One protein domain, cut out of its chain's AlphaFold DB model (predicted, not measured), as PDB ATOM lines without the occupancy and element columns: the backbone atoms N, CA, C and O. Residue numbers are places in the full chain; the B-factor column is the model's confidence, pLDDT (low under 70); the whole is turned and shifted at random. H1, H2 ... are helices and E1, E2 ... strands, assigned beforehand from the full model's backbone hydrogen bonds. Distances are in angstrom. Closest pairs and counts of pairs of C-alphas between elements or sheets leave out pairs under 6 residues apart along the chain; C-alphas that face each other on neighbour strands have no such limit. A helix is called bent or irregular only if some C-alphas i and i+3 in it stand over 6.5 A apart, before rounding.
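This is residues 2 to 90 of the 122 residues of an uncharacterized protein of Pleomorphomonas carboxyditropha (UniProt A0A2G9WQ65). Two strand hairpins lie toward opposite ends of a long, loosely joined domain: E1 and E2 with the loop of residues 29 to 39 at one end, and E3 and E4 at the other, where residues 66 to 71 stick out. Near the middle are the short helices H2 and H3, while H1 and H4 pack on each other to one side, with residues 2 to 6 of H1 near the hairpin of E1 and E2. The printed part has 89 residues, with four named helices and four named strands in the order H1 H2 E1 E2 H3 E3 E4 H4; each sheet is one antiparallel pair, and the class is mixed, helices and strands. The whole is loose, with a radius of gyration of the C-alphas of 15.7 A, and elongated, spanning 50 by 28 by 24 A.

H1, residues 2 to 11, touches H4, residues 82 to 90, at a steep tilt of 44 degrees, opposite ways; their closest C-alphas are those of Ala 5 and Ala 85, 5.0 A apart. H2, residues 19 to 23, is close to H1 but not clearly touching, with Lys 6 and Tyr 21 closest, their C-alphas 6.3 A apart. E1, residues 24 to 28, and E2, residues 40 to 44, form a hairpin, antiparallel at 158 degrees, with N 27 and O 41 at 3.0 A and N 41 and O 27 at 2.8 A, within hydrogen-bond range. The closest C-alphas of H1 and E1 are those of Leu 2 and Leu 24, 7.1 A apart. H3, residues 51 to 59, and H2 only just touch, with 3 pairs of C-alphas within 8 A; Leu 20 and Ala 54 are closest, their C-alphas 6.8 A apart. H3 and H4 are close but not clearly touching, about perpendicular at 82 degrees, with the C-alphas of Glu 58 and Leu 82 closest at 7.1 A. E3, residues 64 to 66, and E4, residues 71 to 73, form the second hairpin, antiparallel at 138 degrees, with N 73 and O 64 at 2.8 A; E4 and H3 are apart. In H1 and H2 every O i to N i+4 pair is within hydrogen-bond range, against 3 of 5 in H3 and 4 of 5 in H4.

H1 begins at C-alpha 2, (87.936, 149.997, 58.826), and is 14.3 A long. E1 measures 13.4 A and E2 12.5 A. H3 is 13.6 A long and irregular, but only just: C-alphas 52 and 55 are 6.8 A apart. E4 begins at C-alpha 71, (123.425, 140.288, 60.864). H4, 11.8 A long, ends at C-alpha 90, (84.484, 151.331, 70.471).

The two C-alphas farthest apart are those of Pro 35 and Lys 70, 50.5 A. The link from E1 to E2, 11 residues, is long. The printed part has no cut. The mean pLDDT of the printed part is 85.5, and no printed residue is under 70.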
ATOM      1  N   LEU A   2      87.055 150.332  59.966       85.69
ATOM      2  CA  LEU A   2      87.936 149.997  58.826       85.69
ATOM      3  C   LEU A   2      88.596 151.242  58.215       85.69
ATOM      4  O   LEU A   2      89.797 151.237  57.949       85.69
ATOM      5  N   ASP A   3      87.808 152.294  58.010       87.44
ATOM      6  CA  ASP A   3      88.291 153.540  57.415       87.44
ATOM      7  C   ASP A   3      89.297 154.241  58.325       87.44
ATOM      8  O   ASP A   3      90.352 154.661  57.858       87.44
ATOM      9  N   GLU A   4      89.043 154.245  59.634       87.06
ATOM     10  CA  GLU A   4      89.986 154.760  60.629       87.06
ATOM     11  C   GLU A   4      91.295 153.952  60.623       87.06
ATOM     12  O   GLU A   4      92.378 154.528  60.564       87.06
ATOM     13  N   ALA A   5      91.238 152.616  60.565       86.25
ATOM     14  CA  ALA A   5      92.442 151.784  60.475       86.25
ATOM     15  C   ALA A   5      93.252 152.075  59.197       86.25
ATOM     16  O   ALA A   5      94.484 152.138  59.224       86.25
ATOM     17  N   LYS A   6      92.566 152.311  58.073       87.88
ATOM     18  CA  LYS A   6      93.188 152.729  56.808       87.88
ATOM     19  C   LYS A   6      93.781 154.136  56.888       87.88
ATOM     20  O   LYS A   6      94.873 154.348  56.356       87.88
ATOM     21  N   ALA A   7      93.126 155.065  57.578       88.38
ATOM     22  CA  ALA A   7      93.638 156.409  57.824       88.38
ATOM     23  C   ALA A   7      94.915 156.374  58.680       88.38
ATOM     24  O   ALA A   7      95.904 157.022  58.339       88.38
ATOM     25  N   ARG A   8      94.951 155.541  59.728       89.00
ATOM     26  CA  ARG A   8      96.142 155.354  60.574       89.00
ATOM     27  C   ARG A   8      97.291 154.682  59.830       89.00
ATOM     28  O   ARG A   8      98.433 155.112  59.957       89.00
ATOM     29  N   LEU A   9      97.006 153.693  58.981       86.94
ATOM     30  CA  LEU A   9      98.019 153.142  58.077       86.94
ATOM     31  C   LEU A   9      98.596 154.218  57.151       86.94
ATOM     32  O   LEU A   9      99.815 154.277  56.989       86.94
ATOM     33  N   ALA A  10      97.753 155.073  56.567       87.56
ATOM     34  CA  ALA A  10      98.212 156.169  55.719       87.56
ATOM     35  C   ALA A  10      99.092 157.163  56.497       87.56
ATOM     36  O   ALA A  10     100.170 157.521  56.020       87.56
ATOM     37  N   ALA A  11      98.697 157.522  57.723       87.94
ATOM     38  CA  ALA A  11      99.483 158.374  58.619       87.94
ATOM     39  C   ALA A  11     100.849 157.756  58.985       87.94
ATOM     40  O   ALA A  11     101.846 158.465  59.076       87.94
ATOM     41  N   ASN A  12     100.931 156.426  59.092       86.88
ATOM     42  CA  ASN A  12     102.172 155.683  59.355       86.88
ATOM     43  C   ASN A  12     103.091 155.530  58.117       86.88
ATOM     44  O   ASN A  12     104.101 154.804  58.164       86.88
ATOM     45  N   GLY A  13     102.745 156.190  57.004       83.75
ATOM     46  CA  GLY A  13     103.477 156.174  55.734       83.75
ATOM     47  C   GLY A  13     103.114 155.009  54.808       83.75
ATOM     48  O   GLY A  13     103.811 154.763  53.821       83.75
ATOM     49  N   SER A  14     102.046 154.265  55.110       82.44
ATOM     50  CA  SER A  14     101.570 153.176  54.258       82.44
ATOM     51  C   SER A  14     100.831 153.735  53.037       82.44
ATOM     52  O   SER A  14     100.032 154.663  53.135       82.44
ATOM     53  N   ARG A  15     101.089 153.177  51.853       82.75
ATOM     54  CA  ARG A  15     100.452 153.619  50.598       82.75
ATOM     55  C   ARG A  15      99.177 152.823  50.331       82.75
ATOM     56  O   ARG A  15      99.089 151.660  50.711       82.75
ATOM     57  N   LYS A  16      98.232 153.397  49.576       70.88
ATOM     58  CA  LYS A  16      96.993 152.704  49.149       70.88
ATOM     59  C   LYS A  16      97.262 151.441  48.316       70.88
ATOM     60  O   LYS A  16      96.480 150.499  48.346       70.88
ATOM     61  N   SER A  17      98.382 151.406  47.591       73.50
ATOM     62  CA  SER A  17      98.862 150.217  46.873       73.50
ATOM     63  C   SER A  17      99.554 149.188  47.778       73.50
ATOM     64  O   SER A  17      99.825 148.074  47.329       73.50
ATOM     65  N   GLY A  18      99.832 149.550  49.032       77.38
ATOM     66  CA  GLY A  18     100.520 148.730  50.016       77.38
ATOM     67  C   GLY A  18      99.696 147.522  50.441       77.38
ATOM     68  O   GLY A  18      98.472 147.574  50.568       77.38
ATOM     69  N   ARG A  19     100.394 146.416  50.684       82.00
ATOM     70  CA  ARG A  19      99.786 145.112  50.959       82.00
ATOM     71  C   ARG A  19      98.912 145.131  52.219       82.00
ATOM     72  O   ARG A  19      97.769 144.705  52.163       82.00
ATOM     73  N   LEU A  20      99.382 145.767  53.297       79.44
ATOM     74  CA  LEU A  20      98.605 145.969  54.533       79.44
ATOM     75  C   LEU A  20      97.307 146.760  54.321       79.44
ATOM     76  O   LEU A  20      96.287 146.447  54.926       79.44
ATOM     77  N   TYR A  21      97.327 147.756  53.437       83.62
ATOM     78  CA  TYR A  21      96.141 148.553  53.130       83.62
ATOM     79  C   TYR A  21      95.091 147.736  52.363       83.62
ATOM     80  O   TYR A  21      93.894 147.865  52.622       83.62
ATOM     81  N   LYS A  22      95.539 146.884  51.429       84.00
ATOM     82  CA  LYS A  22      94.668 146.033  50.605       84.00
ATOM     83  C   LYS A  22      94.005 144.913  51.397       84.00
ATOM     84  O   LYS A  22      92.847 144.613  51.138       84.00
ATOM     85  N   ILE A  23      94.728 144.308  52.341       84.12
ATOM     86  CA  ILE A  23      94.196 143.170  53.097       84.12
ATOM     87  C   ILE A  23      93.143 143.597  54.119       84.12
ATOM     88  O   ILE A  23      92.289 142.787  54.443       84.12
ATOM     89  N   LEU A  24      93.149 144.838  54.617       86.44
ATOM     90  CA  LEU A  24      92.108 145.304  55.535       86.44
ATOM     91  C   LEU A  24      90.765 145.455  54.807       86.44
ATOM     92  O   LEU A  24      90.546 146.409  54.044       86.44
ATOM     93  N   ILE A  25      89.854 144.522  55.083       85.69
ATOM     94  CA  ILE A  25      88.540 144.432  54.450       85.69
ATOM     95  C   ILE A  25      87.435 144.148  55.473       85.69
ATOM     96  O   ILE A  25      87.672 143.618  56.559       85.69
ATOM     97  N   ILE A  26      86.208 144.493  55.088       83.75
ATOM     98  CA  ILE A  26      84.984 143.956  55.682       83.75
ATOM     99  C   ILE A  26      84.405 143.011  54.637       83.75
ATOM    100  O   ILE A  26      84.047 143.452  53.543       83.75
ATOM    101  N   LYS A  27      84.333 141.716  54.946       83.19
ATOM    102  CA  LYS A  27      83.730 140.725  54.045       83.19
ATOM    103  C   LYS A  27      82.607 139.977  54.732       83.19
ATOM    104  O   LYS A  27      82.677 139.682  55.922       83.19
ATOM    105  N   ARG A  28      81.562 139.646  53.976       80.06
ATOM    106  CA  ARG A  28      80.522 138.734  54.455       80.06
ATOM    107  C   ARG A  28      81.111 137.328  54.557       80.06
ATOM    108  O   ARG A  28      81.776 136.868  53.630       80.06
ATOM    109  N   ASN A  29      80.859 136.640  55.663       77.44
ATOM    110  CA  ASN A  29      81.339 135.283  55.861       77.44
ATOM    111  C   ASN A  29      80.523 134.299  55.010       77.44
ATOM    112  O   ASN A  29      79.409 133.915  55.369       77.44
ATOM    113  N   GLY A  30      81.088 133.889  53.873       74.06
ATOM    114  CA  GLY A  30      80.473 132.911  52.971       74.06
ATOM    115  C   GLY A  30      80.437 131.481  53.525       74.06
ATOM    116  O   GLY A  30      79.707 130.650  53.000       74.06
ATOM    117  N   LYS A  31      81.185 131.188  54.599       72.00
ATOM    118  CA  LYS A  31      81.241 129.866  55.251       72.00
ATOM    119  C   LYS A  31      80.358 129.786  56.495       72.00
ATOM    120  O   LYS A  31      80.568 128.931  57.356       72.00
ATOM    121  N   ARG A  32      79.375 130.681  56.615       76.00
ATOM    122  CA  ARG A  32      78.436 130.687  57.736       76.00
ATOM    123  C   ARG A  32      77.615 129.395  57.739       76.00
ATOM    124  O   ARG A  32      76.625 129.281  57.029       76.00
ATOM    125  N   SER A  33      78.020 128.445  58.571       75.69
ATOM    126  CA  SER A  33      77.328 127.167  58.762       75.69
ATOM    127  C   SER A  33      76.629 127.068  60.116       75.69
ATOM    128  O   SER A  33      75.743 126.235  60.286       75.69
ATOM    129  N   ARG A  34      76.997 127.918  61.089       79.25
ATOM    130  CA  ARG A  34      76.435 127.910  62.447       79.25
ATOM    131  C   ARG A  34      75.813 129.258  62.826       79.25
ATOM    132  O   ARG A  34      76.288 130.298  62.364       79.25
ATOM    133  N   PRO A  35      74.808 129.270  63.723       74.31
ATOM    134  CA  PRO A  35      74.192 130.504  64.216       74.31
ATOM    135  C   PRO A  35      75.195 131.473  64.851       74.31
ATOM    136  O   PRO A  35      75.078 132.679  64.654       74.31
ATOM    137  N   LEU A  36      76.200 130.933  65.551       75.50
ATOM    138  CA  LEU A  36      77.259 131.685  66.234       75.50
ATOM    139  C   LEU A  36      78.412 132.112  65.312       75.50
ATOM    140  O   LEU A  36      79.308 132.828  65.749       75.50
ATOM    141  N   THR A  37      78.431 131.677  64.048       75.06
ATOM    142  CA  THR A  37      79.456 132.126  63.102       75.06
ATOM    143  C   THR A  37      79.166 133.577  62.703       75.06
ATOM    144  O   THR A  37      78.043 133.865  62.271       75.06
ATOM    145  N   PRO A  38      80.148 134.493  62.821       71.88
ATOM    146  CA  PRO A  38      79.943 135.903  62.514       71.88
ATOM    147  C   PRO A  38      79.528 136.094  61.053       71.88
ATOM    148  O   PRO A  38      80.061 135.450  60.150       71.88
ATOM    149  N   VAL A  39      78.562 136.989  60.823       78.69
ATOM    150  CA  VAL A  39      78.031 137.292  59.479       78.69
ATOM    151  C   VAL A  39      79.033 138.091  58.654       78.69
ATOM    152  O   VAL A  39      79.110 137.907  57.440       78.69
ATOM    153  N   TYR A  40      79.808 138.947  59.314       78.88
ATOM    154  CA  TYR A  40      80.855 139.754  58.710       78.88
ATOM    155  C   TYR A  40      82.168 139.520  59.445       78.88
ATOM    156  O   TYR A  40      82.198 139.440  60.671       78.88
ATOM    157  N   GLU A  41      83.245 139.416  58.681       74.38
ATOM    158  CA  GLU A  41      84.612 139.389  59.182       74.38
ATOM    159  C   GLU A  41      85.229 140.766  58.942       74.38
ATOM    160  O   GLU A  41      85.166 141.300  57.830       74.38
ATOM    161  N   ILE A  42      85.803 141.336  60.000       73.19
ATOM    162  CA  ILE A  42      86.527 142.606  59.972       73.19
ATOM    163  C   ILE A  42      87.981 142.277  60.269       73.19
ATOM    164  O   ILE A  42      88.288 141.752  61.339       73.19
ATOM    165  N   GLY A  43      88.877 142.567  59.332       73.75
ATOM    166  CA  GLY A  43      90.291 142.296  59.540       73.75
ATOM    167  C   GLY A  43      91.075 142.120  58.248       73.75
ATOM    168  O   GLY A  43      90.557 142.383  57.160       73.75
ATOM    169  N   PRO A  44      92.346 141.711  58.366       75.56
ATOM    170  CA  PRO A  44      93.159 141.393  57.211       75.56
ATOM    171  C   PRO A  44      92.618 140.144  56.499       75.56
ATOM    172  O   PRO A  44      92.237 139.163  57.139       75.56
ATOM    173  N   ASP A  45      92.599 140.165  55.171       79.00
ATOM    174  CA  ASP A  45      92.173 139.029  54.373       79.00
ATOM    175  C   ASP A  45      93.106 137.834  54.590       79.00
ATOM    176  O   ASP A  45      94.280 137.858  54.223       79.00
ATOM    177  N   GLY A  46      92.561 136.762  55.165       71.75
ATOM    178  CA  GLY A  46      93.300 135.536  55.465       71.75
ATOM    179  C   GLY A  46      93.822 134.780  54.238       71.75
ATOM    180  O   GLY A  46      94.582 133.828  54.405       71.75
ATOM    181  N   SER A  47      93.427 135.182  53.023       77.06
ATOM    182  CA  SER A  47      93.973 134.642  51.772       77.06
ATOM    183  C   SER A  47      95.381 135.173  51.457       77.06
ATOM    184  O   SER A  47      96.163 134.482  50.803       77.06
ATOM    185  N   ASP A  48      95.738 136.359  51.964       81.25
ATOM    186  CA  ASP A  48      97.038 136.982  51.729       81.25
ATOM    187  C   ASP A  48      97.959 136.768  52.943       81.25
ATOM    188  O   ASP A  48      97.671 137.281  54.027       81.25
ATOM    189  N   PRO A  49      99.117 136.093  52.797       82.25
ATOM    190  CA  PRO A  49     100.010 135.819  53.920       82.25
ATOM    191  C   PRO A  49     100.522 137.067  54.658       82.25
ATOM    192  O   PRO A  49     100.987 136.930  55.789       82.25
ATOM    193  N   ALA A  50     100.385 138.273  54.094       80.38
ATOM    194  CA  ALA A  50     100.696 139.528  54.778       80.38
ATOM    195  C   ALA A  50      99.873 139.767  56.053       80.38
ATOM    196  O   ALA A  50     100.313 140.531  56.912       80.38
ATOM    197  N   TYR A  51      98.727 139.097  56.249       81.19
ATOM    198  CA  TYR A  51      98.022 139.169  57.538       81.19
ATOM    199  C   TYR A  51      98.920 138.721  58.701       81.19
ATOM    200  O   TYR A  51      98.801 139.233  59.815       81.19
ATOM    201  N   ARG A  52      99.859 137.798  58.442       84.44
ATOM    202  CA  ARG A  52     100.822 137.312  59.436       84.44
ATOM    203  C   ARG A  52     101.858 138.362  59.800       84.44
ATOM    204  O   ARG A  52     102.470 138.246  60.845       84.44
ATOM    205  N   GLU A  53     102.051 139.380  58.976       86.31
ATOM    206  CA  GLU A  53     103.027 140.447  59.208       86.31
ATOM    207  C   GLU A  53     102.383 141.668  59.878       86.31
ATOM    208  O   GLU A  53     103.077 142.494  60.464       86.31
ATOM    209  N   ALA A  54     101.050 141.772  59.849       86.62
ATOM    210  CA  ALA A  54     100.306 142.908  60.390       86.62
ATOM    211  C   ALA A  54     100.603 143.181  61.872       86.62
ATOM    212  O   ALA A  54     100.804 144.331  62.255       86.62
ATOM    213  N   HIS A  55     100.701 142.133  62.696       86.38
ATOM    214  CA  HIS A  55     101.010 142.285  64.120       86.38
ATOM    215  C   HIS A  55     102.441 142.792  64.368       86.38
ATOM    216  O   HIS A  55     102.665 143.522  65.328       86.38
ATOM    217  N   LEU A  56     103.394 142.469  63.483       90.50
ATOM    218  CA  LEU A  56     104.770 142.976  63.564       90.50
ATOM    219  C   LEU A  56     104.828 144.480  63.289       90.50
ATOM    220  O   LEU A  56     105.683 145.175  63.830       90.50
ATOM    221  N   VAL A  57     103.920 144.993  62.454       90.44
ATOM    222  CA  VAL A  57     103.789 146.434  62.201       90.44
ATOM    223  C   VAL A  57     103.057 147.126  63.347       90.44
ATOM    224  O   VAL A  57     103.513 148.172  63.801       90.44
ATOM    225  N   GLU A  58     101.970 146.533  63.846       90.62
ATOM    226  CA  GLU A  58     101.188 147.084  64.963       90.62
ATOM    227  C   GLU A  58     102.041 147.249  66.229       90.62
ATOM    228  O   GLU A  58     101.997 148.300  66.864       90.62
ATOM    229  N   LEU A  59     102.835 146.232  66.576       93.44
ATOM    230  CA  LEU A  59     103.576 146.162  67.842       93.44
ATOM    231  C   LEU A  59     105.057 146.538  67.712       93.44
ATOM    232  O   LEU A  59     105.710 146.828  68.711       93.44
ATOM    233  N   GLY A  60     105.596 146.537  66.493       93.06
ATOM    234  CA  GLY A  60     107.030 146.666  66.260       93.06
ATOM    235  C   GLY A  60     107.795 145.372  66.549       93.06
ATOM    236  O   GLY A  60     107.233 144.323  66.867       93.06
ATOM    237  N   THR A  61     109.118 145.439  66.408       93.75
ATOM    238  CA  THR A  61     110.025 144.312  66.673       93.75
ATOM    239  C   THR A  61     111.269 144.795  67.409       93.75
ATOM    240  O   THR A  61     111.820 145.841  67.073       93.75
ATOM    241  N   ALA A  62     111.734 144.029  68.397       93.69
ATOM    242  CA  ALA A  62     112.972 144.317  69.118       93.69
ATOM    243  C   ALA A  62     114.221 144.002  68.264       93.69
ATOM    244  O   ALA A  62     114.122 143.243  67.284       93.69
ATOM    245  N   PRO A  63     115.403 144.543  68.625       95.94
ATOM    246  CA  PRO A  63     116.662 144.116  68.032       95.94
ATOM    247  C   PRO A  63     116.850 142.601  68.151       95.94
ATOM    248  O   PRO A  63     116.625 142.023  69.212       95.94
ATOM    249  N   HIS A  64     117.235 141.943  67.061       93.81
ATOM    250  CA  HIS A  64     117.396 140.489  67.036       93.81
ATOM    251  C   HIS A  64     118.410 140.044  65.986       93.81
ATOM    252  O   HIS A  64     118.548 140.645  64.917       93.81
ATOM    253  N   TRP A  65     119.094 138.937  66.267       96.00
ATOM    254  CA  TRP A  65     119.961 138.289  65.291       96.00
ATOM    255  C   TRP A  65     119.128 137.681  64.156       96.00
ATOM    256  O   TRP A  65     118.143 136.988  64.404       96.00
ATOM    257  N   GLN A  66     119.520 137.925  62.901       94.69
ATOM    258  CA  GLN A  66     118.897 137.342  61.709       94.69
ATOM    259  C   GLN A  66     119.844 136.315  61.073       94.69
ATOM    260  O   GLN A  66     120.669 136.703  60.241       94.69
ATOM    261  N   PRO A  67     119.707 135.006  61.374       93.12
ATOM    262  CA  PRO A  67     120.641 133.979  60.905       93.12
ATOM    263  C   PRO A  67     120.770 133.933  59.381       93.12
ATOM    264  O   PRO A  67     121.873 133.870  58.850       93.12
ATOM    265  N   LYS A  68     119.643 134.062  58.661       93.75
ATOM    266  CA  LYS A  68     119.616 134.048  57.188       93.75
ATOM    267  C   LYS A  68     120.378 135.215  56.558       93.75
ATOM    268  O   LYS A  68     120.917 135.068  55.471       93.75
ATOM    269  N   LYS A  69     120.411 136.372  57.230       91.88
ATOM    270  CA  LYS A  69     121.134 137.570  56.771       91.88
ATOM    271  C   LYS A  69     122.480 137.754  57.477       91.88
ATOM    272  O   LYS A  69     123.146 138.746  57.211       91.88
ATOM    273  N   LYS A  70     122.843 136.832  58.380       95.75
ATOM    274  CA  LYS A  70     124.052 136.856  59.216       95.75
ATOM    275  C   LYS A  70     124.341 138.245  59.808       95.75
ATOM    276  O   LYS A  70     125.474 138.712  59.772       95.75
ATOM    277  N   ARG A  71     123.307 138.928  60.312       95.94
ATOM    278  CA  ARG A  71     123.425 140.288  60.864       95.94
ATOM    279  C   ARG A  71     122.504 140.514  62.055       95.94
ATOM    280  O   ARG A  71     121.436 139.904  62.137       95.94
ATOM    281  N   MET A  72     122.881 141.450  62.922       96.31
ATOM    282  CA  MET A  72     121.995 141.990  63.951       96.31
ATOM    283  C   MET A  72     121.017 142.975  63.302       96.31
ATOM    284  O   MET A  72     121.430 143.924  62.637       96.31
ATOM    285  N   HIS A  73     119.719 142.733  63.445       92.75
ATOM    286  CA  HIS A  73     118.687 143.674  63.029       92.75
ATOM    287  C   HIS A  73     118.397 144.635  64.183       92.75
ATOM    288  O   HIS A  73     118.197 144.152  65.294       92.75
ATOM    289  N   PRO A  74     118.301 145.956  63.948       94.75
ATOM    290  CA  PRO A  74     118.012 146.931  65.007       94.75
ATOM    291  C   PRO A  74     116.561 146.873  65.517       94.75
ATOM    292  O   PRO A  74     116.195 147.601  66.429       94.75
ATOM    293  N   GLY A  75     115.726 146.022  64.922       93.81
ATOM    294  CA  GLY A  75     114.286 146.000  65.167       93.81
ATOM    295  C   GLY A  75     113.538 147.001  64.287       93.81
ATOM    296  O   GLY A  75     114.067 147.490  63.288       93.81
ATOM    297  N   ALA A  76     112.285 147.262  64.634       93.19
ATOM    298  CA  ALA A  76     111.435 148.252  63.990       93.19
ATOM    299  C   ALA A  76     110.489 148.860  65.028       93.19
ATOM    300  O   ALA A  76     109.899 148.130  65.825       93.19
ATOM    301  N   ALA A  77     110.327 150.183  64.997       94.06
ATOM    302  CA  ALA A  77     109.370 150.871  65.854       94.06
ATOM    303  C   ALA A  77     107.927 150.460  65.518       94.06
ATOM    304  O   ALA A  77     107.601 150.206  64.353       94.06
ATOM    305  N   ALA A  78     107.074 150.427  66.542       94.00
ATOM    306  CA  ALA A  78     105.649 150.175  66.391       94.00
ATOM    307  C   ALA A  78     104.991 151.256  65.527       94.00
ATOM    308  O   ALA A  78     105.276 152.448  65.660       94.00
ATOM    309  N   LYS A  79     104.084 150.831  64.651       93.06
ATOM    310  CA  LYS A  79     103.265 151.695  63.801       93.06
ATOM    311  C   LYS A  79     101.802 151.307  63.991       93.06
ATOM    312  O   LYS A  79     101.225 150.677  63.099       93.06
ATOM    313  N   PRO A  80     101.210 151.643  65.148       91.94
ATOM    314  CA  PRO A  80      99.877 151.189  65.497       91.94
ATOM    315  C   PRO A  80      98.842 151.773  64.535       91.94
ATOM    316  O   PRO A  80      98.858 152.965  64.213       91.94
ATOM    317  N   PHE A  81      97.943 150.923  64.063       90.62
ATOM    318  CA  PHE A  81      96.874 151.275  63.137       90.62
ATOM    319  C   PHE A  81      95.542 150.632  63.518       90.62
ATOM    320  O   PHE A  81      94.501 151.248  63.301       90.62
ATOM    321  N   LEU A  82      95.553 149.438  64.120       88.50
ATOM    322  CA  LEU A  82      94.332 148.773  64.575       88.50
ATOM    323  C   LEU A  82      93.889 149.268  65.941       88.50
ATOM    324  O   LEU A  82      92.716 149.599  66.106       88.50
ATOM    325  N   ARG A  83      94.800 149.334  66.916       90.31
ATOM    326  CA  ARG A  83      94.441 149.756  68.269       90.31
ATOM    327  C   ARG A  83      93.858 151.175  68.327       90.31
ATOM    328  O   ARG A  83      92.757 151.306  68.852       90.31
ATOM    329  N   PRO A  84      94.491 152.211  67.742       91.81
ATOM    330  CA  PRO A  84      93.906 153.553  67.727       91.81
ATOM    331  C   PRO A  84      92.563 153.601  66.988       91.81
ATOM    332  O   PRO A  84      91.668 154.331  67.401       91.81
ATOM    333  N   ALA A  85      92.391 152.798  65.933       89.12
ATOM    334  CA  ALA A  85      91.124 152.715  65.212       89.12
ATOM    335  C   ALA A  85      90.014 152.030  66.017       89.12
ATOM    336  O   ALA A  85      88.849 152.395  65.889       89.12
ATOM    337  N   PHE A  86      90.364 151.043  66.845       88.81
ATOM    338  CA  PHE A  86      89.441 150.440  67.798       88.81
ATOM    339  C   PHE A  86      89.044 151.444  68.882       88.81
ATOM    340  O   PHE A  86      87.857 151.646  69.120       88.81
ATOM    341  N   ASP A  87      90.024 152.097  69.510       92.62
ATOM    342  CA  ASP A  87      89.767 153.012  70.623       92.62
ATOM    343  C   ASP A  87      88.914 154.221  70.199       92.62
ATOM    344  O   ASP A  87      88.096 154.683  70.991       92.62
ATOM    345  N   ALA A  88      89.040 154.676  68.947       91.56
ATOM    346  CA  ALA A  88      88.214 155.741  68.377       91.56
ATOM    347  C   ALA A  88      86.743 155.339  68.142       91.56
ATOM    348  O   ALA A  88      85.866 156.195  68.133       91.56
ATOM    349  N   GLU A  89      86.461 154.049  67.940       88.88
ATOM    350  CA  GLU A  89      85.170 153.568  67.414       88.88
ATOM    351  C   GLU A  89      84.420 152.639  68.370       88.88
ATOM    352  O   GLU A  89      83.283 152.244  68.102       88.88
ATOM    353  N   LYS A  90      85.043 152.270  69.493       88.75
ATOM    354  CA  LYS A  90      84.484 151.331  70.471       88.75
ATOM    355  C   LYS A  90      83.102 151.756  70.983       88.75
ATOM    356  O   LYS A  90      82.210 150.918  71.057       88.75
TER     357      LYS A  90